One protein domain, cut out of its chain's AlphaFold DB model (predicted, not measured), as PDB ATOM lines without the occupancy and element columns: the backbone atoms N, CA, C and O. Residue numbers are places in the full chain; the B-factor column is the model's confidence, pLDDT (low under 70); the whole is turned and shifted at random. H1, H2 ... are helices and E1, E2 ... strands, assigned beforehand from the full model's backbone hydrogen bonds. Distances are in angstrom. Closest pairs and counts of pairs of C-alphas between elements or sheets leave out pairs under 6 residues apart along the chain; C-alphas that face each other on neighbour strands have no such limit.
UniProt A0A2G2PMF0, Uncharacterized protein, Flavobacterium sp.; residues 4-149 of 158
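This is residues 4 to 149 of the 158 residues of an uncharacterized protein of Flavobacterium sp. (UniProt A0A2G2PMF0). One strongly twisted sheet of six strands curls round residues 59 to 72 of the long helix H5, while the first residues of H5 reach beyond the sheet to H3, which crosses it, and to the short H4. The short helices H1 and H2 lie at another side of the sheet, H2 by E6. The printed part has 146 residues, with five named helices and six named strands in the order H1 H2 E1 H3 H4 H5 E2 E3 E4 E5 E6; the class is mixed, helices and strands. The sheet is mixed, in the order E1 E6 E5 E4 E3 E2. The whole is compact, with a radius of gyration of the C-alphas of 16.1 A, yet elongated, spanning 48 by 32 by 31 A.

H1, residues 4 to 10, and H2, residues 12 to 17, meet only through their link. E1, residues 19 to 22, is an edge strand and the antiparallel neighbour of E6, residues 128 to 136, with N 21 and O 129 2.9 A apart. H2 only grazes the sheet, with its residues 14 to 17; the closest C-alphas of H2 and E6 are those of Ile 15 and Tyr 130, 7.8 A apart. H3, residues 25 to 38, touches H4, residues 44 to 48, with its residues 32 to 36 alone, closest at the C-alphas of Ala 36 and Ile 44, 5.2 A. H5, residues 53 to 72, touches H3 with residues 57 to 65 alone, closest at the C-alphas of Ile 61 and Ile 31, 6.7 A; they run opposite ways at a steep tilt of 51 degrees. The sheet curls round H5, whose Ala 69 has its C-alpha 6.4 A from that of Cys 21, the closest pair of H5 and E1. E2, residues 79 to 84, E3, residues 87 to 92, and E4, residues 95 to 103, form a meander, each strand the antiparallel neighbour of the one before; N 82 and O 89 are 2.8 A apart, N 97 and O 90 2.8 A. E5, residues 116 to 122, is parallel to E4, with N 118 and O 98 2.9 A apart, and forms a hairpin with E6, with N 130 and O 121 2.8 A apart. Every O i to N i+4 pair is within hydrogen-bond range in H1, H3 and H4, against 12 of 16 in H5 and 0 of 2 in H2, where 2 of 3 O i to N i+3 pairs are.

H1 begins at C-alpha 4, (-35.939, -12.003, -70.874). H3 is 20.0 A long and H5 27.7 A, beginning at C-alpha 53, (-50.871, -37.688, -74.679). E4 is 25.1 A long, and E6, 25.2 A, ends at C-alpha 136, (-29.036, -20.083, -95.596).

The C-alphas farthest apart, those of Lys 42 and Glu 140, are 49.6 A apart. The printed part has no cut; the link from E4 to E5, 12 residues, is long. Residues 46 to 59 and 84 to 86 have pLDDT under 70.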
ATOM      1  N   GLN A   4     -34.952 -13.047 -70.581       83.75
ATOM      2  CA  GLN A   4     -35.939 -12.003 -70.874       83.75
ATOM      3  C   GLN A   4     -35.290 -10.748 -71.464       83.75
ATOM      4  O   GLN A   4     -35.757 -10.211 -72.466       83.75
ATOM      5  N   LYS A   5     -34.164 -10.301 -70.891       87.50
ATOM      6  CA  LYS A   5     -33.397  -9.163 -71.421       87.50
ATOM      7  C   LYS A   5     -32.875  -9.466 -72.827       87.50
ATOM      8  O   LYS A   5     -32.843  -8.578 -73.674       87.50
ATOM      9  N   LEU A   6     -32.488 -10.718 -73.086       88.69
ATOM     10  CA  LEU A   6     -32.045 -11.144 -74.410       88.69
ATOM     11  C   LEU A   6     -33.191 -11.105 -75.428       88.69
ATOM     12  O   LEU A   6     -33.020 -10.526 -76.496       88.69
ATOM     13  N   TYR A   7     -34.367 -11.631 -75.077       90.25
ATOM     14  CA  TYR A   7     -35.562 -11.574 -75.922       90.25
ATOM     15  C   TYR A   7     -35.953 -10.134 -76.283       90.25
ATOM     16  O   TYR A   7     -36.103  -9.813 -77.464       90.25
ATOM     17  N   ILE A   8     -36.053  -9.256 -75.278       90.31
ATOM     18  CA  ILE A   8     -36.433  -7.844 -75.453       90.31
ATOM     19  C   ILE A   8     -35.463  -7.120 -76.392       90.31
ATOM     20  O   ILE A   8     -35.889  -6.320 -77.218       90.31
ATOM     21  N   ASN A   9     -34.166  -7.417 -76.306       90.69
ATOM     22  CA  ASN A   9     -33.157  -6.711 -77.092       90.69
ATOM     23  C   ASN A   9     -32.909  -7.321 -78.477       90.69
ATOM     24  O   ASN A   9     -32.434  -6.618 -79.365       90.69
ATOM     25  N   LYS A  10     -33.144  -8.626 -78.657       91.00
ATOM     26  CA  LYS A  10     -32.720  -9.358 -79.864       91.00
ATOM     27  C   LYS A  10     -33.861  -9.902 -80.711       91.00
ATOM     28  O   LYS A  10     -33.674 -10.039 -81.911       91.00
ATOM     29  N   VAL A  11     -35.021 -10.191 -80.125       89.81
ATOM     30  CA  VAL A  11     -36.174 -10.757 -80.848       89.81
ATOM     31  C   VAL A  11     -37.268  -9.711 -81.024       89.81
ATOM     32  O   VAL A  11     -37.710  -9.461 -82.142       89.81
ATOM     33  N   LEU A  12     -37.681  -9.069 -79.924       91.12
ATOM     34  CA  LEU A  12     -38.789  -8.111 -79.899       91.12
ATOM     35  C   LEU A  12     -38.689  -7.000 -80.968       91.12
ATOM     36  O   LEU A  12     -39.711  -6.728 -81.601       91.12
ATOM     37  N   PRO A  13     -37.506  -6.417 -81.265       93.38
ATOM     38  CA  PRO A  13     -37.387  -5.371 -82.285       93.38
ATOM     39  C   PRO A  13     -37.754  -5.827 -83.708       93.38
ATOM     40  O   PRO A  13     -38.073  -4.996 -84.556       93.38
ATOM     41  N   TYR A  14     -37.730  -7.135 -83.981       91.38
ATOM     42  CA  TYR A  14     -37.999  -7.700 -85.307       91.38
ATOM     43  C   TYR A  14     -39.442  -8.157 -85.493       91.38
ATOM     44  O   TYR A  14     -39.858  -8.358 -86.631       91.38
ATOM     45  N   ILE A  15     -40.235  -8.269 -84.421       90.06
ATOM     46  CA  ILE A  15     -41.594  -8.835 -84.487       90.06
ATOM     47  C   ILE A  15     -42.476  -8.102 -85.500       90.06
ATOM     48  O   ILE A  15     -43.252  -8.735 -86.214       90.06
ATOM     49  N   ASN A  16     -42.330  -6.781 -85.607       89.62
ATOM     50  CA  ASN A  16     -43.103  -5.971 -86.550       89.62
ATOM     51  C   ASN A  16     -42.699  -6.181 -88.020       89.62
ATOM     52  O   ASN A  16     -43.476  -5.833 -88.904       89.62
ATOM     53  N   LYS A  17     -41.514  -6.745 -88.286       91.75
ATOM     54  CA  LYS A  17     -41.034  -7.069 -89.639       91.75
ATOM     55  C   LYS A  17     -41.524  -8.437 -90.120       91.75
ATOM     56  O   LYS A  17     -41.492  -8.712 -91.314       91.75
ATOM     57  N   PHE A  18     -41.955  -9.304 -89.209       94.62
ATOM     58  CA  PHE A  18     -42.352 -10.669 -89.534       94.62
ATOM     59  C   PHE A  18     -43.754 -10.725 -90.140       94.62
ATOM     60  O   PHE A  18     -44.699 -10.105 -89.640       94.62
ATOM     61  N   LYS A  19     -43.915 -11.544 -91.186       94.94
ATOM     62  CA  LYS A  19     -45.244 -11.894 -91.699       94.94
ATOM     63  C   LYS A  19     -45.987 -12.680 -90.628       94.94
ATOM     64  O   LYS A  19     -45.411 -13.566 -90.003       94.94
ATOM     65  N   LYS A  20     -47.265 -12.382 -90.423       95.75
ATOM     66  CA  LYS A  20     -48.071 -13.017 -89.376       95.75
ATOM     67  C   LYS A  20     -49.431 -13.445 -89.894       95.75
ATOM     68  O   LYS A  20     -49.994 -12.793 -90.767       95.75
ATOM     69  N   CYS A  21     -49.957 -14.516 -89.324       96.31
ATOM     70  CA  CYS A  21     -51.329 -14.954 -89.537       96.31
ATOM     71  C   CYS A  21     -51.973 -15.318 -88.202       96.31
ATOM     72  O   CYS A  21     -51.287 -15.656 -87.232       96.31
ATOM     73  N   GLU A  22     -53.295 -15.227 -88.164       96.38
ATOM     74  CA  GLU A  22     -54.087 -15.683 -87.030       96.38
ATOM     75  C   GLU A  22     -54.520 -17.127 -87.259       96.38
ATOM     76  O   GLU A  22     -54.868 -17.512 -88.382       96.38
ATOM     77  N   ILE A  23     -54.494 -17.917 -86.191       94.44
ATOM     78  CA  ILE A  23     -55.084 -19.251 -86.157       94.44
ATOM     79  C   ILE A  23     -56.323 -19.155 -85.285       94.44
ATOM     80  O   ILE A  23     -56.252 -18.835 -84.097       94.44
ATOM     81  N   TYR A  24     -57.472 -19.397 -85.895       92.25
ATOM     82  CA  TYR A  24     -58.746 -19.291 -85.220       92.25
ATOM     83  C   TYR A  24     -58.941 -20.473 -84.276       92.25
ATOM     84  O   TYR A  24     -58.509 -21.595 -84.541       92.25
ATOM     85  N   SER A  25     -59.664 -20.245 -83.180       89.75
ATOM     86  CA  SER A  25     -59.895 -21.280 -82.170       89.75
ATOM     87  C   SER A  25     -60.561 -22.535 -82.737       89.75
ATOM     88  O   SER A  25     -60.283 -23.627 -82.255       89.75
ATOM     89  N   TYR A  26     -61.415 -22.408 -83.761       92.12
ATOM     90  CA  TYR A  26     -62.030 -23.572 -84.407       92.12
ATOM     91  C   TYR A  26     -61.002 -24.428 -85.166       92.12
ATOM     92  O   TYR A  26     -61.126 -25.645 -85.171       92.12
ATOM     93  N   GLU A  27     -59.955 -23.834 -85.751       92.19
ATOM     94  CA  GLU A  27     -58.892 -24.582 -86.441       92.19
ATOM     95  C   GLU A  27     -58.061 -25.391 -85.443       92.19
ATOM     96  O   GLU A  27     -57.736 -26.547 -85.695       92.19
ATOM     97  N   ILE A  28     -57.768 -24.800 -84.281       88.81
ATOM     98  CA  ILE A  28     -57.065 -25.482 -83.189       88.81
ATOM     99  C   ILE A  28     -57.919 -26.634 -82.658       88.81
ATOM    100  O   ILE A  28     -57.424 -27.751 -82.538       88.81
ATOM    101  N   LYS A  29     -59.214 -26.389 -82.413       88.06
ATOM    102  CA  LYS A  29     -60.159 -27.425 -81.970       88.06
ATOM    103  C   LYS A  29     -60.279 -28.566 -82.978       88.06
ATOM    104  O   LYS A  29     -60.296 -29.720 -82.570       88.06
ATOM    105  N   ASN A  30     -60.305 -28.266 -84.276       90.12
ATOM    106  CA  ASN A  30     -60.327 -29.294 -85.317       90.12
ATOM    107  C   ASN A  30     -59.046 -30.139 -85.289       90.12
ATOM    108  O   ASN A  30     -59.122 -31.362 -85.330       90.12
ATOM    109  N   ILE A  31     -57.873 -29.513 -85.138       89.00
ATOM    110  CA  ILE A  31     -56.606 -30.243 -84.980       89.00
ATOM    111  C   ILE A  31     -56.640 -31.147 -83.740       89.00
ATOM    112  O   ILE A  31     -56.206 -32.297 -83.806       89.00
ATOM    113  N   GLU A  32     -57.109 -30.623 -82.608       86.25
ATOM    114  CA  GLU A  32     -57.236 -31.366 -81.354       86.25
ATOM    115  C   GLU A  32     -58.180 -32.564 -81.502       86.25
ATOM    116  O   GLU A  32     -57.847 -33.661 -81.053       86.25
ATOM    117  N   GLN A  33     -59.309 -32.375 -82.184       86.56
ATOM    118  CA  GLN A  33     -60.277 -33.428 -82.468       86.56
ATOM    119  C   GLN A  33     -59.675 -34.520 -83.363       86.56
ATOM    120  O   GLN A  33     -59.692 -35.688 -82.986       86.56
ATOM    121  N   GLU A  34     -59.044 -34.152 -84.483       86.81
ATOM    122  CA  GLU A  34     -58.358 -35.106 -85.367       86.81
ATOM    123  C   GLU A  34     -57.268 -35.896 -84.623       86.81
ATOM    124  O   GLU A  34     -57.011 -37.068 -84.906       86.81
ATOM    125  N   LEU A  35     -56.576 -35.252 -83.676       84.81
ATOM    126  CA  LEU A  35     -55.604 -35.938 -82.834       84.81
ATOM    127  C   LEU A  35     -56.290 -36.915 -81.887       84.81
ATOM    128  O   LEU A  35     -55.855 -38.060 -81.844       84.81
ATOM    129  N   ALA A  36     -57.345 -36.519 -81.178       81.50
ATOM    130  CA  ALA A  36     -58.093 -37.421 -80.301       81.50
ATOM    131  C   ALA A  36     -58.611 -38.656 -81.061       81.50
ATOM    132  O   ALA A  36     -58.419 -39.788 -80.610       81.50
ATOM    133  N   GLU A  37     -59.157 -38.450 -82.259       84.44
ATOM    134  CA  GLU A  37     -59.634 -39.517 -83.142       84.44
ATOM    135  C   GLU A  37     -58.507 -40.471 -83.550       84.44
ATOM    136  O   GLU A  37     -58.698 -41.685 -83.531       84.44
ATOM    137  N   SER A  38     -57.294 -39.966 -83.807       82.88
ATOM    138  CA  SER A  38     -56.129 -40.822 -84.096       82.88
ATOM    139  C   SER A  38     -55.705 -41.729 -82.929       82.88
ATOM    140  O   SER A  38     -54.961 -42.686 -83.135       82.88
ATOM    141  N   PHE A  39     -56.179 -41.442 -81.713       79.56
ATOM    142  CA  PHE A  39     -56.004 -42.267 -80.515       79.56
ATOM    143  C   PHE A  39     -57.277 -43.046 -80.142       79.56
ATOM    144  O   PHE A  39     -57.365 -43.582 -79.036       79.56
ATOM    145  N   ASN A  40     -58.259 -43.130 -81.048       81.56
ATOM    146  CA  ASN A  40     -59.567 -43.751 -80.822       81.56
ATOM    147  C   ASN A  40     -60.321 -43.158 -79.615       81.56
ATOM    148  O   ASN A  40     -60.983 -43.879 -78.866       81.56
ATOM    149  N   LYS A  41     -60.204 -41.842 -79.400       82.44
ATOM    150  CA  LYS A  41     -60.911 -41.100 -78.344       82.44
ATOM    151  C   LYS A  41     -61.955 -40.170 -78.943       82.44
ATOM    152  O   LYS A  41     -61.773 -39.673 -80.052       82.44
ATOM    153  N   LYS A  42     -63.048 -39.921 -78.212       75.50
ATOM    154  CA  LYS A  42     -64.151 -39.088 -78.722       75.50
ATOM    155  C   LYS A  42     -63.811 -37.603 -78.719       75.50
ATOM    156  O   LYS A  42     -64.350 -36.859 -79.531       75.50
ATOM    157  N   ASN A  43     -62.966 -37.170 -77.787       75.25
ATOM    158  CA  ASN A  43     -62.558 -35.779 -77.635       75.25
ATOM    159  C   ASN A  43     -61.166 -35.673 -76.994       75.25
ATOM    160  O   ASN A  43     -60.608 -36.650 -76.487       75.25
ATOM    161  N   ILE A  44     -60.613 -34.457 -77.003       70.19
ATOM    162  CA  ILE A  44     -59.276 -34.172 -76.472       70.19
ATOM    163  C   ILE A  44     -59.162 -34.410 -74.961       70.19
ATOM    164  O   ILE A  44     -58.086 -34.767 -74.493       70.19
ATOM    165  N   HIS A  45     -60.245 -34.246 -74.196       71.06
ATOM    166  CA  HIS A  45     -60.231 -34.431 -72.745       71.06
ATOM    167  C   HIS A  45     -60.032 -35.907 -72.385       71.06
ATOM    168  O   HIS A  45     -59.139 -36.216 -71.608       71.06
ATOM    169  N   GLU A  46     -60.754 -36.814 -73.049       69.00
ATOM    170  CA  GLU A  46     -60.571 -38.270 -72.900       69.00
ATOM    171  C   GLU A  46     -59.193 -38.758 -73.372       69.00
ATOM    172  O   GLU A  46     -58.712 -39.814 -72.960       69.00
ATOM    173  N   ALA A  47     -58.572 -38.023 -74.296       67.81
ATOM    174  CA  ALA A  47     -57.232 -38.325 -74.771       67.81
ATOM    175  C   ALA A  47     -56.150 -37.827 -73.800       67.81
ATOM    176  O   ALA A  47     -55.155 -38.519 -73.619       67.81
ATOM    177  N   LEU A  48     -56.359 -36.684 -73.135       67.81
ATOM    178  CA  LEU A  48     -55.444 -36.116 -72.133       67.81
ATOM    179  C   LEU A  48     -55.271 -36.990 -70.884       67.81
ATOM    180  O   LEU A  48     -54.252 -36.855 -70.210       67.81
ATOM    181  N   ASP A  49     -56.207 -37.902 -70.619       66.69
ATOM    182  CA  ASP A  49     -56.096 -38.901 -69.550       66.69
ATOM    183  C   ASP A  49     -55.071 -40.009 -69.864       66.69
ATOM    184  O   ASP A  49     -54.706 -40.796 -68.989       66.69
ATOM    185  N   ILE A  50     -54.578 -40.088 -71.106       68.94
ATOM    186  CA  ILE A  50     -53.473 -40.977 -71.469       68.94
ATOM    187  C   ILE A  50     -52.159 -40.295 -71.042       68.94
ATOM    188  O   ILE A  50     -51.878 -39.194 -71.523       68.94
ATOM    189  N   PRO A  51     -51.315 -40.945 -70.215       62.84
ATOM    190  CA  PRO A  51     -50.077 -40.356 -69.691       62.84
ATOM    191  C   PRO A  51     -49.171 -39.732 -70.764       62.84
ATOM    192  O   PRO A  51     -48.648 -38.638 -70.576       62.84
ATOM    193  N   ASP A  52     -49.069 -40.376 -71.928       63.59
ATOM    194  CA  ASP A  52     -48.219 -39.928 -73.037       63.59
ATOM    195  C   ASP A  52     -48.851 -38.814 -73.888       63.59
ATOM    196  O   ASP A  52     -48.182 -38.172 -74.700       63.59
ATOM    197  N   PHE A  53     -50.155 -38.563 -73.754       62.12
ATOM    198  CA  PHE A  53     -50.871 -37.688 -74.679       62.12
ATOM    199  C   PHE A  53     -50.552 -36.207 -74.473       62.12
ATOM    200  O   PHE A  53     -50.564 -35.436 -75.433       62.12
ATOM    201  N   LYS A  54     -50.204 -35.804 -73.247       59.09
ATOM    202  CA  LYS A  54     -49.808 -34.424 -72.942       59.09
ATOM    203  C   LYS A  54     -48.538 -34.017 -73.699       59.09
ATOM    204  O   LYS A  54     -48.523 -32.959 -74.322       59.09
ATOM    205  N   ASP A  55     -47.536 -34.891 -73.740       60.69
ATOM    206  CA  ASP A  55     -46.283 -34.658 -74.476       60.69
ATOM    207  C   ASP A  55     -46.471 -34.797 -75.996       60.69
ATOM    208  O   ASP A  55     -45.848 -34.097 -76.807       60.69
ATOM    209  N   VAL A  56     -47.393 -35.670 -76.406       63.84
ATOM    210  CA  VAL A  56     -47.796 -35.847 -77.804       63.84
ATOM    211  C   VAL A  56     -48.553 -34.631 -78.345       63.84
ATOM    212  O   VAL A  56     -48.420 -34.311 -79.531       63.84
ATOM    213  N   LYS A  57     -49.339 -33.948 -77.505       63.38
ATOM    214  CA  LYS A  57     -50.188 -32.826 -77.909       63.38
ATOM    215  C   LYS A  57     -49.355 -31.731 -78.567       63.38
ATOM    216  O   LYS A  57     -49.540 -31.455 -79.749       63.38
ATOM    217  N   ASP A  58     -48.367 -31.181 -77.874       62.81
ATOM    218  CA  ASP A  58     -47.569 -30.079 -78.421       62.81
ATOM    219  C   ASP A  58     -46.671 -30.534 -79.581       62.81
ATOM    220  O   ASP A  58     -46.479 -29.811 -80.564       62.81
ATOM    221  N   THR A  59     -46.166 -31.772 -79.538       68.25
ATOM    222  CA  THR A  59     -45.334 -32.310 -80.624       68.25
ATOM    223  C   THR A  59     -46.106 -32.606 -81.910       68.25
ATOM    224  O   THR A  59     -45.500 -32.500 -82.982       68.25
ATOM    225  N   LYS A  60     -47.404 -32.938 -81.841       76.75
ATOM    226  CA  LYS A  60     -48.256 -33.211 -83.015       76.75
ATOM    227  C   LYS A  60     -49.116 -32.023 -83.456       76.75
ATOM    228  O   LYS A  60     -49.362 -31.893 -84.657       76.75
ATOM    229  N   ILE A  61     -49.542 -31.147 -82.544       83.81
ATOM    230  CA  ILE A  61     -50.289 -29.926 -82.886       83.81
ATOM    231  C   ILE A  61     -49.387 -28.964 -83.649       83.81
ATOM    232  O   ILE A  61     -49.779 -28.458 -84.700       83.81
ATOM    233  N   LEU A  62     -48.160 -28.748 -83.164       85.56
ATOM    234  CA  LEU A  62     -47.275 -27.728 -83.716       85.56
ATOM    235  C   LEU A  62     -47.021 -27.896 -85.229       85.56
ATOM    236  O   LEU A  62     -47.209 -26.920 -85.950       85.56
ATOM    237  N   PRO A  63     -46.683 -29.088 -85.768       87.19
ATOM    238  CA  PRO A  63     -46.558 -29.277 -87.215       87.19
ATOM    239  C   PRO A  63     -47.831 -28.927 -87.997       87.19
ATOM    240  O   PRO A  63     -47.744 -28.280 -89.039       87.19
ATOM    241  N   LYS A  64     -49.015 -29.303 -87.492       90.00
ATOM    242  CA  LYS A  64     -50.298 -28.978 -88.136       90.00
ATOM    243  C   LYS A  64     -50.556 -27.466 -88.136       90.00
ATOM    244  O   LYS A  64     -50.936 -26.920 -89.167       90.00
ATOM    245  N   ILE A  65     -50.264 -26.781 -87.030       92.12
ATOM    246  CA  ILE A  65     -50.359 -25.317 -86.923       92.12
ATOM    247  C   ILE A  65     -49.408 -24.623 -87.903       92.12
ATOM    248  O   ILE A  65     -49.819 -23.711 -88.617       92.12
ATOM    249  N   ILE A  66     -48.152 -25.074 -87.987       92.94
ATOM    250  CA  ILE A  66     -47.184 -24.520 -88.942       92.94
ATOM    251  C   ILE A  66     -47.638 -24.763 -90.385       92.94
ATOM    252  O   ILE A  66     -47.526 -23.859 -91.207       92.94
ATOM    253  N   ASN A  67     -48.221 -25.924 -90.697       91.88
ATOM    254  CA  ASN A  67     -48.796 -26.186 -92.018       91.88
ATOM    255  C   ASN A  67     -49.910 -25.181 -92.370       91.88
ATOM    256  O   ASN A  67     -49.902 -24.598 -93.453       91.88
ATOM    257  N   ILE A  68     -50.839 -24.925 -91.440       93.31
ATOM    258  CA  ILE A  68     -51.884 -23.904 -91.618       93.31
ATOM    259  C   ILE A  68     -51.253 -22.527 -91.844       93.31
ATOM    260  O   ILE A  68     -51.649 -21.819 -92.769       93.31
ATOM    261  N   ALA A  69     -50.250 -22.162 -91.043       94.75
ATOM    262  CA  ALA A  69     -49.573 -20.878 -91.164       94.75
ATOM    263  C   ALA A  69     -48.890 -20.711 -92.529       94.75
ATOM    264  O   ALA A  69     -49.066 -19.677 -93.168       94.75
ATOM    265  N   ILE A  70     -48.174 -21.730 -93.016       93.31
ATOM    266  CA  ILE A  70     -47.528 -21.708 -94.338       93.31
ATOM    267  C   ILE A  70     -48.569 -21.502 -95.445       93.31
ATOM    268  O   ILE A  70     -48.356 -20.662 -96.320       93.31
ATOM    269  N   LYS A  71     -49.707 -22.210 -95.384       92.25
ATOM    270  CA  LYS A  71     -50.803 -22.068 -96.357       92.25
ATOM    271  C   LYS A  71     -51.430 -20.675 -96.319       92.25
ATOM    272  O   LYS A  71     -51.571 -20.040 -97.359       92.25
ATOM    273  N   LYS A  72     -51.767 -20.168 -95.127       94.62
ATOM    274  CA  LYS A  72     -52.360 -18.829 -94.946       94.62
ATOM    275  C   LYS A  72     -51.430 -17.711 -95.409       94.62
ATOM    276  O   LYS A  72     -51.884 -16.747 -96.016       94.62
ATOM    277  N   LEU A  73     -50.135 -17.854 -95.136       93.94
ATOM    278  CA  LEU A  73     -49.099 -16.908 -95.543       93.94
ATOM    279  C   LEU A  73     -48.619 -17.116 -96.987       93.94
ATOM    280  O   LEU A  73     -47.795 -16.330 -97.453       93.94
ATOM    281  N   LYS A  74     -49.122 -18.145 -97.685       92.88
ATOM    282  CA  LYS A  74     -48.750 -18.516 -99.059       92.88
ATOM    283  C   LYS A  74     -47.230 -18.642 -99.254       92.88
ATOM    284  O   LYS A  74     -46.691 -18.154-100.240       92.88
ATOM    285  N   LEU A  75     -46.524 -19.259 -98.298       90.62
ATOM    286  CA  LEU A  75     -45.050 -19.333 -98.345       90.62
ATOM    287  C   LEU A  75     -44.517 -20.455 -99.253       90.62
ATOM    288  O   LEU A  75     -43.332 -20.442 -99.572       90.62
ATOM    289  N   SER A  76     -45.348 -21.444 -99.593       88.75
ATOM    290  CA  SER A  76     -45.041 -22.538-100.527       88.75
ATOM    291  C   SER A  76     -46.331 -23.253-100.934       88.75
ATOM    292  O   SER A  76     -47.297 -23.282-100.165       88.75
ATOM    293  N   GLU A  77     -46.337 -23.831-102.134       80.06
ATOM    294  CA  GLU A  77     -47.444 -24.640-102.660       80.06
ATOM    295  C   GLU A  77     -47.348 -26.107-102.226       80.06
ATOM    296  O   GLU A  77     -48.366 -26.786-102.082       80.06
ATOM    297  N   THR A  78     -46.128 -26.594-101.978       84.50
ATOM    298  CA  THR A  78     -45.853 -27.998-101.659       84.50
ATOM    299  C   THR A  78     -45.138 -28.107-100.322       84.50
ATOM    300  O   THR A  78     -44.050 -27.572-100.139       84.50
ATOM    301  N   ILE A  79     -45.755 -28.795 -99.360       86.69
ATOM    302  CA  ILE A  79     -45.228 -28.899 -97.996       86.69
ATOM    303  C   ILE A  79     -45.265 -30.349 -97.551       86.69
ATOM    304  O   ILE A  79     -46.323 -30.978 -97.536       86.69
ATOM    305  N   GLU A  80     -44.120 -30.847 -97.107       86.81
ATOM    306  CA  GLU A  80     -43.993 -32.175 -96.520       86.81
ATOM    307  C   GLU A  80     -43.201 -32.082 -95.212       86.81
ATOM    308  O   GLU A  80     -42.105 -31.523 -95.165       86.81
ATOM    309  N   PHE A  81     -43.754 -32.627 -94.129       84.06
ATOM    310  CA  PHE A  81     -43.045 -32.726 -92.855       84.06
ATOM    311  C   PHE A  81     -42.304 -34.057 -92.799       84.06
ATOM    312  O   PHE A  81     -42.918 -35.120 -92.764       84.06
ATOM    313  N   ILE A  82     -40.978 -33.985 -92.748       84.25
ATOM    314  CA  ILE A  82     -40.087 -35.140 -92.743       84.25
ATOM    315  C   ILE A  82     -39.440 -35.240 -91.362       84.25
ATOM    316  O   ILE A  82     -39.010 -34.243 -90.774       84.25
ATOM    317  N   ARG A  83     -39.345 -36.461 -90.832       72.50
ATOM    318  CA  ARG A  83     -38.503 -36.750 -89.668       72.50
ATOM    319  C   ARG A  83     -37.193 -37.370 -90.135       72.50
ATOM    320  O   ARG A  83     -37.193 -38.461 -90.693       72.50
ATOM    321  N   LEU A  84     -36.083 -36.683 -89.873       68.50
ATOM    322  CA  LEU A  84     -34.732 -37.234 -90.018       68.50
ATOM    323  C   LEU A  84     -34.155 -37.442 -88.613       68.50
ATOM    324  O   LEU A  84     -33.638 -36.513 -87.990       68.50
ATOM    325  N   GLY A  85     -34.324 -38.653 -88.074       69.62
ATOM    326  CA  GLY A  85     -34.036 -38.954 -86.667       69.62
ATOM    327  C   GLY A  85     -34.909 -38.118 -85.722       69.62
ATOM    328  O   GLY A  85     -36.125 -38.055 -85.886       69.62
ATOM    329  N   ASN A  86     -34.286 -37.418 -84.771       66.12
ATOM    330  CA  ASN A  86     -34.978 -36.546 -83.807       66.12
ATOM    331  C   ASN A  86     -35.300 -35.139 -84.352       66.12
ATOM    332  O   ASN A  86     -35.725 -34.263 -83.597       66.12
ATOM    333  N   LYS A  87     -35.077 -34.882 -85.646       70.19
ATOM    334  CA  LYS A  87     -35.169 -33.537 -86.232       70.19
ATOM    335  C   LYS A  87     -36.490 -33.322 -86.958       70.19
ATOM    336  O   LYS A  87     -36.961 -34.191 -87.692       70.19
ATOM    337  N   LYS A  88     -37.051 -32.123 -86.787       81.44
ATOM    338  CA  LYS A  88     -38.214 -31.643 -87.538       81.44
ATOM    339  C   LYS A  88     -37.724 -30.960 -88.815       81.44
ATOM    340  O   LYS A  88     -37.169 -29.864 -88.747       81.44
ATOM    341  N   ILE A  89     -37.912 -31.614 -89.955       87.81
ATOM    342  CA  ILE A  89     -37.596 -31.068 -91.276       87.81
ATOM    343  C   ILE A  89     -38.902 -30.729 -91.985       87.81
ATOM    344  O   ILE A  89     -39.851 -31.512 -91.959       87.81
ATOM    345  N   ILE A  90     -38.950 -29.568 -92.623       90.25
ATOM    346  CA  ILE A  90     -40.002 -29.234 -93.581       90.25
ATOM    347  C   ILE A  90     -39.365 -29.197 -94.959       90.25
ATOM    348  O   ILE A  90     -38.395 -28.473 -95.178       90.25
ATOM    349  N   ARG A  91     -39.915 -29.954 -95.900       90.06
ATOM    350  CA  ARG A  91     -39.620 -29.797 -97.318       90.06
ATOM    351  C   ARG A  91     -40.633 -28.830 -97.923       90.06
ATOM    352  O   ARG A  91     -41.832 -29.073 -97.834       90.06
ATOM    353  N   MET A  92     -40.129 -27.745 -98.501       88.75
ATOM    354  CA  MET A  92     -40.896 -26.737 -99.238       88.75
ATOM    355  C   MET A  92     -40.259 -26.567-100.611       88.75
ATOM    356  O   MET A  92     -39.049 -26.339-100.686       88.75
ATOM    357  N   ASP A  93     -41.043 -26.711-101.678       87.12
ATOM    358  CA  ASP A  93     -40.596 -26.516-103.068       87.12
ATOM    359  C   ASP A  93     -39.301 -27.295-103.390       87.12
ATOM    360  O   ASP A  93     -38.304 -26.752-103.872       87.12
ATOM    361  N   ASN A  94     -39.288 -28.588-103.043       84.75
ATOM    362  CA  ASN A  94     -38.149 -29.512-103.177       84.75
ATOM    363  C   ASN A  94     -36.871 -29.141-102.395       84.75
ATOM    364  O   ASN A  94     -35.825 -29.763-102.595       84.75
ATOM    365  N   LYS A  95     -36.932 -28.188-101.460       89.56
ATOM    366  CA  LYS A  95     -35.828 -27.859-100.547       89.56
ATOM    367  C   LYS A  95     -36.163 -28.275 -99.122       89.56
ATOM    368  O   LYS A  95     -37.236 -27.969 -98.613       89.56
ATOM    369  N   ASN A  96     -35.224 -28.947 -98.461       90.88
ATOM    370  CA  ASN A  96     -35.347 -29.291 -97.047       90.88
ATOM    371  C   ASN A  96     -34.913 -28.103 -96.183       90.88
ATOM    372  O   ASN A  96     -33.841 -27.535 -96.406       90.88
ATOM    373  N   TYR A  97     -35.725 -27.787 -95.182       92.75
ATOM    374  CA  TYR A  97     -35.472 -26.782 -94.163       92.75
ATOM    375  C   TYR A  97     -35.528 -27.424 -92.782       92.75
ATOM    376  O   TYR A  97     -36.498 -28.105 -92.440       92.75
ATOM    377  N   GLN A  98     -34.526 -27.158 -91.951       91.94
ATOM    378  CA  GLN A  98     -34.649 -27.392 -90.519       91.94
ATOM    379  C   GLN A  98     -35.664 -26.408 -89.941       91.94
ATOM    380  O   GLN A  98     -35.521 -25.192 -90.083       91.94
ATOM    381  N   LEU A  99     -36.686 -26.937 -89.276       91.81
ATOM    382  CA  LEU A  99     -37.725 -26.132 -88.656       91.81
ATOM    383  C   LEU A  99     -37.312 -25.703 -87.250       91.81
ATOM    384  O   LEU A  99     -37.096 -26.546 -86.377       91.81
ATOM    385  N   VAL A 100     -37.294 -24.394 -87.015       92.19
ATOM    386  CA  VAL A 100     -37.131 -23.804 -85.686       92.19
ATOM    387  C   VAL A 100     -38.398 -23.065 -85.306       92.19
ATOM    388  O   VAL A 100     -38.801 -22.114 -85.972       92.19
ATOM    389  N   VAL A 101     -39.026 -23.512 -84.221       91.88
ATOM    390  CA  VAL A 101     -40.233 -22.888 -83.679       91.88
ATOM    391  C   VAL A 101     -40.038 -22.588 -82.204       91.88
ATOM    392  O   VAL A 101     -39.567 -23.454 -81.468       91.88
ATOM    393  N   PHE A 102     -40.394 -21.380 -81.779       91.69
ATOM    394  CA  PHE A 102     -40.196 -20.907 -80.408       91.69
ATOM    395  C   PHE A 102     -41.355 -20.015 -79.947       91.69
ATOM    396  O   PHE A 102     -42.058 -19.427 -80.777       91.69
ATOM    397  N   CYS A 103     -41.586 -19.952 -78.633       91.44
ATOM    398  CA  CYS A 103     -42.699 -19.199 -78.064       91.44
ATOM    399  C   CYS A 103     -42.354 -17.711 -77.907       91.44
ATOM    400  O   CYS A 103     -41.196 -17.311 -77.760       91.44
ATOM    401  N   MET A 104     -43.377 -16.860 -77.907       91.31
ATOM    402  CA  MET A 104     -43.231 -15.446 -77.582       91.31
ATOM    403  C   MET A 104     -42.726 -15.266 -76.149       91.31
ATOM    404  O   MET A 104     -43.284 -15.820 -75.209       91.31
ATOM    405  N   GLY A 105     -41.664 -14.473 -75.997       90.06
ATOM    406  CA  GLY A 105     -40.920 -14.319 -74.744       90.06
ATOM    407  C   GLY A 105     -39.637 -15.152 -74.675       90.06
ATOM    408  O   GLY A 105     -38.841 -14.952 -73.759       90.06
ATOM    409  N   GLU A 106     -39.397 -16.036 -75.647       91.31
ATOM    410  CA  GLU A 106     -38.237 -16.927 -75.674       91.31
ATOM    411  C   GLU A 106     -37.261 -16.589 -76.800       91.31
ATOM    412  O   GLU A 106     -37.629 -16.084 -77.864       91.31
ATOM    413  N   VAL A 107     -35.990 -16.912 -76.571       91.56
ATOM    414  CA  VAL A 107     -34.947 -16.870 -77.597       91.56
ATOM    415  C   VAL A 107     -34.778 -18.290 -78.140       91.56
ATOM    416  O   VAL A 107     -34.576 -19.208 -77.341       91.56
ATOM    417  N   PRO A 108     -34.872 -18.508 -79.463       91.62
ATOM    418  CA  PRO A 108     -34.753 -19.846 -80.019       91.62
ATOM    419  C   PRO A 108     -33.347 -20.394 -79.810       91.62
ATOM    420  O   PRO A 108     -32.356 -19.740 -80.133       91.62
ATOM    421  N   LYS A 109     -33.276 -21.634 -79.330       89.50
ATOM    422  CA  LYS A 109     -32.042 -22.417 -79.310       89.50
ATOM    423  C   LYS A 109     -31.930 -23.218 -80.590       89.50
ATOM    424  O   LYS A 109     -32.875 -23.913 -80.968       89.50
ATOM    425  N   ILE A 110     -30.781 -23.136 -81.246       88.00
ATOM    426  CA  ILE A 110     -30.552 -23.792 -82.523       88.00
ATOM    427  C   ILE A 110     -29.234 -24.552 -82.541       88.00
ATOM    428  O   ILE A 110     -28.212 -24.074 -82.072       88.00
ATOM    429  N   CYS A 111     -29.285 -25.741 -83.125       88.06
ATOM    430  CA  CYS A 111     -28.134 -26.520 -83.557       88.06
ATOM    431  C   CYS A 111     -28.210 -26.563 -85.088       88.06
ATOM    432  O   CYS A 111     -29.229 -27.010 -85.623       88.06
ATOM    433  N   TYR A 112     -27.219 -26.013 -85.792       85.50
ATOM    434  CA  TYR A 112     -27.275 -25.841 -87.245       85.50
ATOM    435  C   TYR A 112     -26.957 -27.152 -87.949       85.50
ATOM    436  O   TYR A 112     -25.811 -27.433 -88.286       85.50
ATOM    437  N   THR A 113     -27.974 -27.978 -88.170       83.25
ATOM    438  CA  THR A 113     -27.761 -29.305 -88.753       83.25
ATOM    439  C   THR A 113     -28.125 -29.409 -90.226       83.25
ATOM    440  O   THR A 113     -27.722 -30.369 -90.876       83.25
ATOM    441  N   GLU A 114     -28.843 -28.418 -90.749       85.56
ATOM    442  CA  GLU A 114     -29.174 -28.275 -92.162       85.56
ATOM    443  C   GLU A 114     -28.705 -26.916 -92.674       85.56
ATOM    444  O   GLU A 114     -28.662 -25.936 -91.928       85.56
ATOM    445  N   LYS A 115     -28.403 -26.843 -93.973       90.44
ATOM    446  CA  LYS A 115     -28.001 -25.584 -94.616       90.44
ATOM    447  C   LYS A 115     -29.137 -24.576 -94.687       90.44
ATOM    448  O   LYS A 115     -28.889 -23.381 -94.631       90.44
ATOM    449  N   ASN A 116     -30.367 -25.051 -94.854       93.25
ATOM    450  CA  ASN A 116     -31.527 -24.179 -94.922       93.25
ATOM    451  C   ASN A 116     -32.318 -24.327 -93.633       93.25
ATOM    452  O   ASN A 116     -32.617 -25.440 -93.198       93.25
ATOM    453  N   ILE A 117     -32.680 -23.201 -93.042       93.62
ATOM    454  CA  ILE A 117     -33.387 -23.153 -91.769       93.62
ATOM    455  C   ILE A 117     -34.560 -22.205 -91.922       93.62
ATOM    456  O   ILE A 117     -34.439 -21.163 -92.562       93.62
ATOM    457  N   ILE A 118     -35.698 -22.578 -91.352       94.75
ATOM    458  CA  ILE A 118     -36.907 -21.767 -91.366       94.75
ATOM    459  C   ILE A 118     -37.377 -21.505 -89.939       94.75
ATOM    460  O   ILE A 118     -37.441 -22.423 -89.117       94.75
ATOM    461  N   PHE A 119     -37.702 -20.246 -89.652       95.50
ATOM    462  CA  PHE A 119     -38.035 -19.793 -88.308       95.50
ATOM    463  C   PHE A 119     -39.501 -19.383 -88.196       95.50
ATOM    464  O   PHE A 119     -40.002 -18.571 -88.979       95.50
ATOM    465  N   PHE A 120     -40.163 -19.894 -87.160       95.50
ATOM    466  CA  PHE A 120     -41.500 -19.481 -86.758       95.50
ATOM    467  C   PHE A 120     -41.540 -19.107 -85.279       95.50
ATOM    468  O   PHE A 120     -40.959 -19.776 -84.427       95.50
ATOM    469  N   LEU A 121     -42.283 -18.055 -84.976       95.06
ATOM    470  CA  LEU A 121     -42.581 -17.601 -83.626       95.06
ATOM    471  C   LEU A 121     -44.088 -17.742 -83.403       95.06
ATOM    472  O   LEU A 121     -44.871 -17.365 -84.273       95.06
ATOM    473  N   TYR A 122     -44.513 -18.258 -82.254       94.12
ATOM    474  CA  TYR A 122     -45.934 -18.372 -81.920       94.12
ATOM    475  C   TYR A 122     -46.275 -17.671 -80.608       94.12
ATOM    476  O   TYR A 122     -45.477 -17.631 -79.675       94.12
ATOM    477  N   GLN A 123     -47.485 -17.118 -80.536       91.62
ATOM    478  CA  GLN A 123     -48.075 -16.685 -79.272       91.62
ATOM    479  C   GLN A 123     -48.626 -17.891 -78.495       91.62
ATOM    480  O   GLN A 123     -49.096 -18.843 -79.126       91.62
ATOM    481  N   PRO A 124     -48.600 -17.868 -77.146       87.31
ATOM    482  CA  PRO A 124     -49.199 -18.920 -76.330       87.31
ATOM    483  C   PRO A 124     -50.625 -19.256 -76.779       87.31
ATOM    484  O   PRO A 124     -51.441 -18.366 -77.014       87.31
ATOM    485  N   GLY A 125     -50.915 -20.550 -76.929       85.00
ATOM    486  CA  GLY A 125     -52.198 -21.023 -77.455       85.00
ATOM    487  C   GLY A 125     -52.339 -20.942 -78.979       85.00
ATOM    488  O   GLY A 125     -53.437 -21.138 -79.481       85.00
ATOM    489  N   PHE A 126     -51.261 -20.661 -79.719       89.56
ATOM    490  CA  PHE A 126     -51.189 -20.672 -81.189       89.56
ATOM    491  C   PHE A 126     -52.116 -19.699 -81.925       89.56
ATOM    492  O   PHE A 126     -52.159 -19.735 -83.150       89.56
ATOM    493  N   ASN A 127     -52.798 -18.791 -81.228       90.19
ATOM    494  CA  ASN A 127     -53.712 -17.809 -81.823       90.19
ATOM    495  C   ASN A 127     -53.052 -16.925 -82.898       90.19
ATOM    496  O   ASN A 127     -53.731 -16.420 -83.792       90.19
ATOM    497  N   LYS A 128     -51.730 -16.748 -82.836       94.94
ATOM    498  CA  LYS A 128     -50.951 -16.006 -83.824       94.94
ATOM    499  C   LYS A 128     -49.611 -16.671 -84.090       94.94
ATOM    500  O   LYS A 128     -48.869 -16.981 -83.156       94.94
ATOM    501  N   ILE A 129     -49.291 -16.817 -85.373       96.56
ATOM    502  CA  ILE A 129     -48.029 -17.373 -85.862       96.56
ATOM    503  C   ILE A 129     -47.322 -16.329 -86.717       96.56
ATOM    504  O   ILE A 129     -47.930 -15.717 -87.596       96.56
ATOM    505  N   TYR A 130     -46.031 -16.158 -86.468       96.50
ATOM    506  CA  TYR A 130     -45.133 -15.259 -87.170       96.50
ATOM    507  C   TYR A 130     -44.109 -16.082 -87.947       96.50
ATOM    508  O   TYR A 130     -43.375 -16.881 -87.369       96.50
ATOM    509  N   TYR A 131     -44.032 -15.862 -89.252       96.69
ATOM    510  CA  TYR A 131     -42.922 -16.312 -90.078       96.69
ATOM    511  C   TYR A 131     -41.767 -15.321 -89.929       96.69
ATOM    512  O   TYR A 131     -41.875 -14.163 -90.338       96.69
ATOM    513  N   CYS A 132     -40.678 -15.777 -89.309       95.81
ATOM    514  CA  CYS A 132     -39.539 -14.923 -88.973       95.81
ATOM    515  C   CYS A 132     -38.522 -14.807 -90.114       95.81
ATOM    516  O   CYS A 132     -37.708 -13.891 -90.100       95.81
ATOM    517  N   GLY A 133     -38.563 -15.724 -91.083       95.31
ATOM    518  CA  GLY A 133     -37.667 -15.750 -92.236       95.31
ATOM    519  C   GLY A 133     -36.913 -17.070 -92.400       95.31
ATOM    520  O   GLY A 133     -37.073 -18.016 -91.615       95.31
ATOM    521  N   LYS A 134     -36.091 -17.121 -93.449       95.31
ATOM    522  CA  LYS A 134     -35.185 -18.232 -93.767       95.31
ATOM    523  C   LYS A 134     -33.735 -17.840 -93.490       95.31
ATOM    524  O   LYS A 134     -33.362 -16.687 -93.659       95.31
ATOM    525  N   LEU A 135     -32.915 -18.811 -93.103       94.69
ATOM    526  CA  LEU A 135     -31.464 -18.671 -93.005       94.69
ATOM    527  C   LEU A 135     -30.802 -19.704 -93.914       94.69
ATOM    528  O   LEU A 135     -31.174 -20.881 -93.888       94.69
ATOM    529  N   PHE A 136     -29.822 -19.253 -94.691       93.44
ATOM    530  CA  PHE A 136     -29.036 -20.083 -95.596       93.44
ATOM    531  C   PHE A 136     -27.582 -20.088 -95.139       93.44
ATOM    532  O   PHE A 136     -26.921 -19.055 -95.140       93.44
ATOM    533  N   LEU A 137     -27.105 -21.261 -94.745       90.69
ATOM    534  CA  LEU A 137     -25.771 -21.488 -94.213       90.69
ATOM    535  C   LEU A 137     -24.877 -22.185 -95.239       90.69
ATOM    536  O   LEU A 137     -25.306 -23.041 -96.026       90.69
ATOM    537  N   LYS A 138     -23.587 -21.873 -95.171       89.88
ATOM    538  CA  LYS A 138     -22.516 -22.639 -95.802       89.88
ATOM    539  C   LYS A 138     -22.295 -23.946 -95.040       89.88
ATOM    540  O   LYS A 138     -22.658 -24.099 -93.878       89.88
ATOM    541  N   LYS A 139     -21.669 -24.925 -95.703       83.75
ATOM    542  CA  LYS A 139     -21.428 -26.260 -95.118       83.75
ATOM    543  C   LYS A 139     -20.548 -26.202 -93.857       83.75
ATOM    544  O   LYS A 139     -20.726 -27.024 -92.969       83.75
ATOM    545  N   GLU A 140     -19.631 -25.242 -93.800       85.19
ATOM    546  CA  GLU A 140     -18.705 -25.019 -92.681       85.19
ATOM    547  C   GLU A 140     -19.384 -24.432 -91.434       85.19
ATOM    548  O   GLU A 140     -18.844 -24.538 -90.341       85.19
ATOM    549  N   GLU A 141     -20.571 -23.835 -91.580       84.56
ATOM    550  CA  GLU A 141     -21.309 -23.190 -90.485       84.56
ATOM    551  C   GLU A 141     -22.228 -24.167 -89.734       84.56
ATOM    552  O   GLU A 141     -22.923 -23.779 -88.794       84.56
ATOM    553  N   LEU A 142     -22.253 -25.439 -90.148       85.31
ATOM    554  CA  LEU A 142     -23.031 -26.473 -89.480       85.31
ATOM    555  C   LEU A 142     -22.398 -26.823 -88.132       85.31
ATOM    556  O   LEU A 142     -21.201 -27.095 -88.036       85.31
ATOM    557  N   THR A 143     -23.220 -26.858 -87.087       82.25
ATOM    558  CA  THR A 143     -22.794 -27.127 -85.713       82.25
ATOM    559  C   THR A 143     -23.520 -28.340 -85.154       82.25
ATOM    560  O   THR A 143     -24.641 -28.662 -85.547       82.25
ATOM    561  N   THR A 144     -22.877 -29.026 -84.212       78.88
ATOM    562  CA  THR A 144     -23.500 -30.091 -83.410       78.88
ATOM    563  C   THR A 144     -23.948 -29.588 -82.040       78.88
ATOM    564  O   THR A 144     -24.769 -30.224 -81.380       78.88
ATOM    565  N   THR A 145     -23.455 -28.422 -81.623       85.06
ATOM    566  CA  THR A 145     -23.814 -27.759 -80.372       85.06
ATOM    567  C   THR A 145     -24.967 -26.783 -80.573       85.06
ATOM    568  O   THR A 145     -25.108 -26.156 -81.625       85.06
ATOM    569  N   SER A 146     -25.813 -26.692 -79.547       87.19
ATOM    570  CA  SER A 146     -26.955 -25.782 -79.509       87.19
ATOM    571  C   SER A 146     -26.555 -24.438 -78.903       87.19
ATOM    572  O   SER A 146     -25.898 -24.408 -77.861       87.19
ATOM    573  N   HIS A 147     -26.985 -23.339 -79.517       89.06
ATOM    574  CA  HIS A 147     -26.758 -21.973 -79.042       89.06
ATOM    575  C   HIS A 147     -27.996 -21.092 -79.233       89.06
ATOM    576  O   HIS A 147     -28.882 -21.396 -80.030       89.06
ATOM    577  N   ASP A 148     -28.055 -19.984 -78.496       91.12
ATOM    578  CA  ASP A 148     -29.128 -18.997 -78.626       91.12
ATOM    579  C   ASP A 148     -28.987 -18.230 -79.954       91.12
ATOM    580  O   ASP A 148     -27.959 -17.604 -80.227       91.12
ATOM    581  N   PHE A 149     -30.032 -18.237 -80.779       91.62
ATOM    582  CA  PHE A 149     -30.073 -17.468 -82.018       91.62
ATOM    583  C   PHE A 149     -30.593 -16.052 -81.756       91.62
ATOM    584  O   PHE A 149     -31.725 -15.854 -81.319       91.62
TER     585      PHE A 149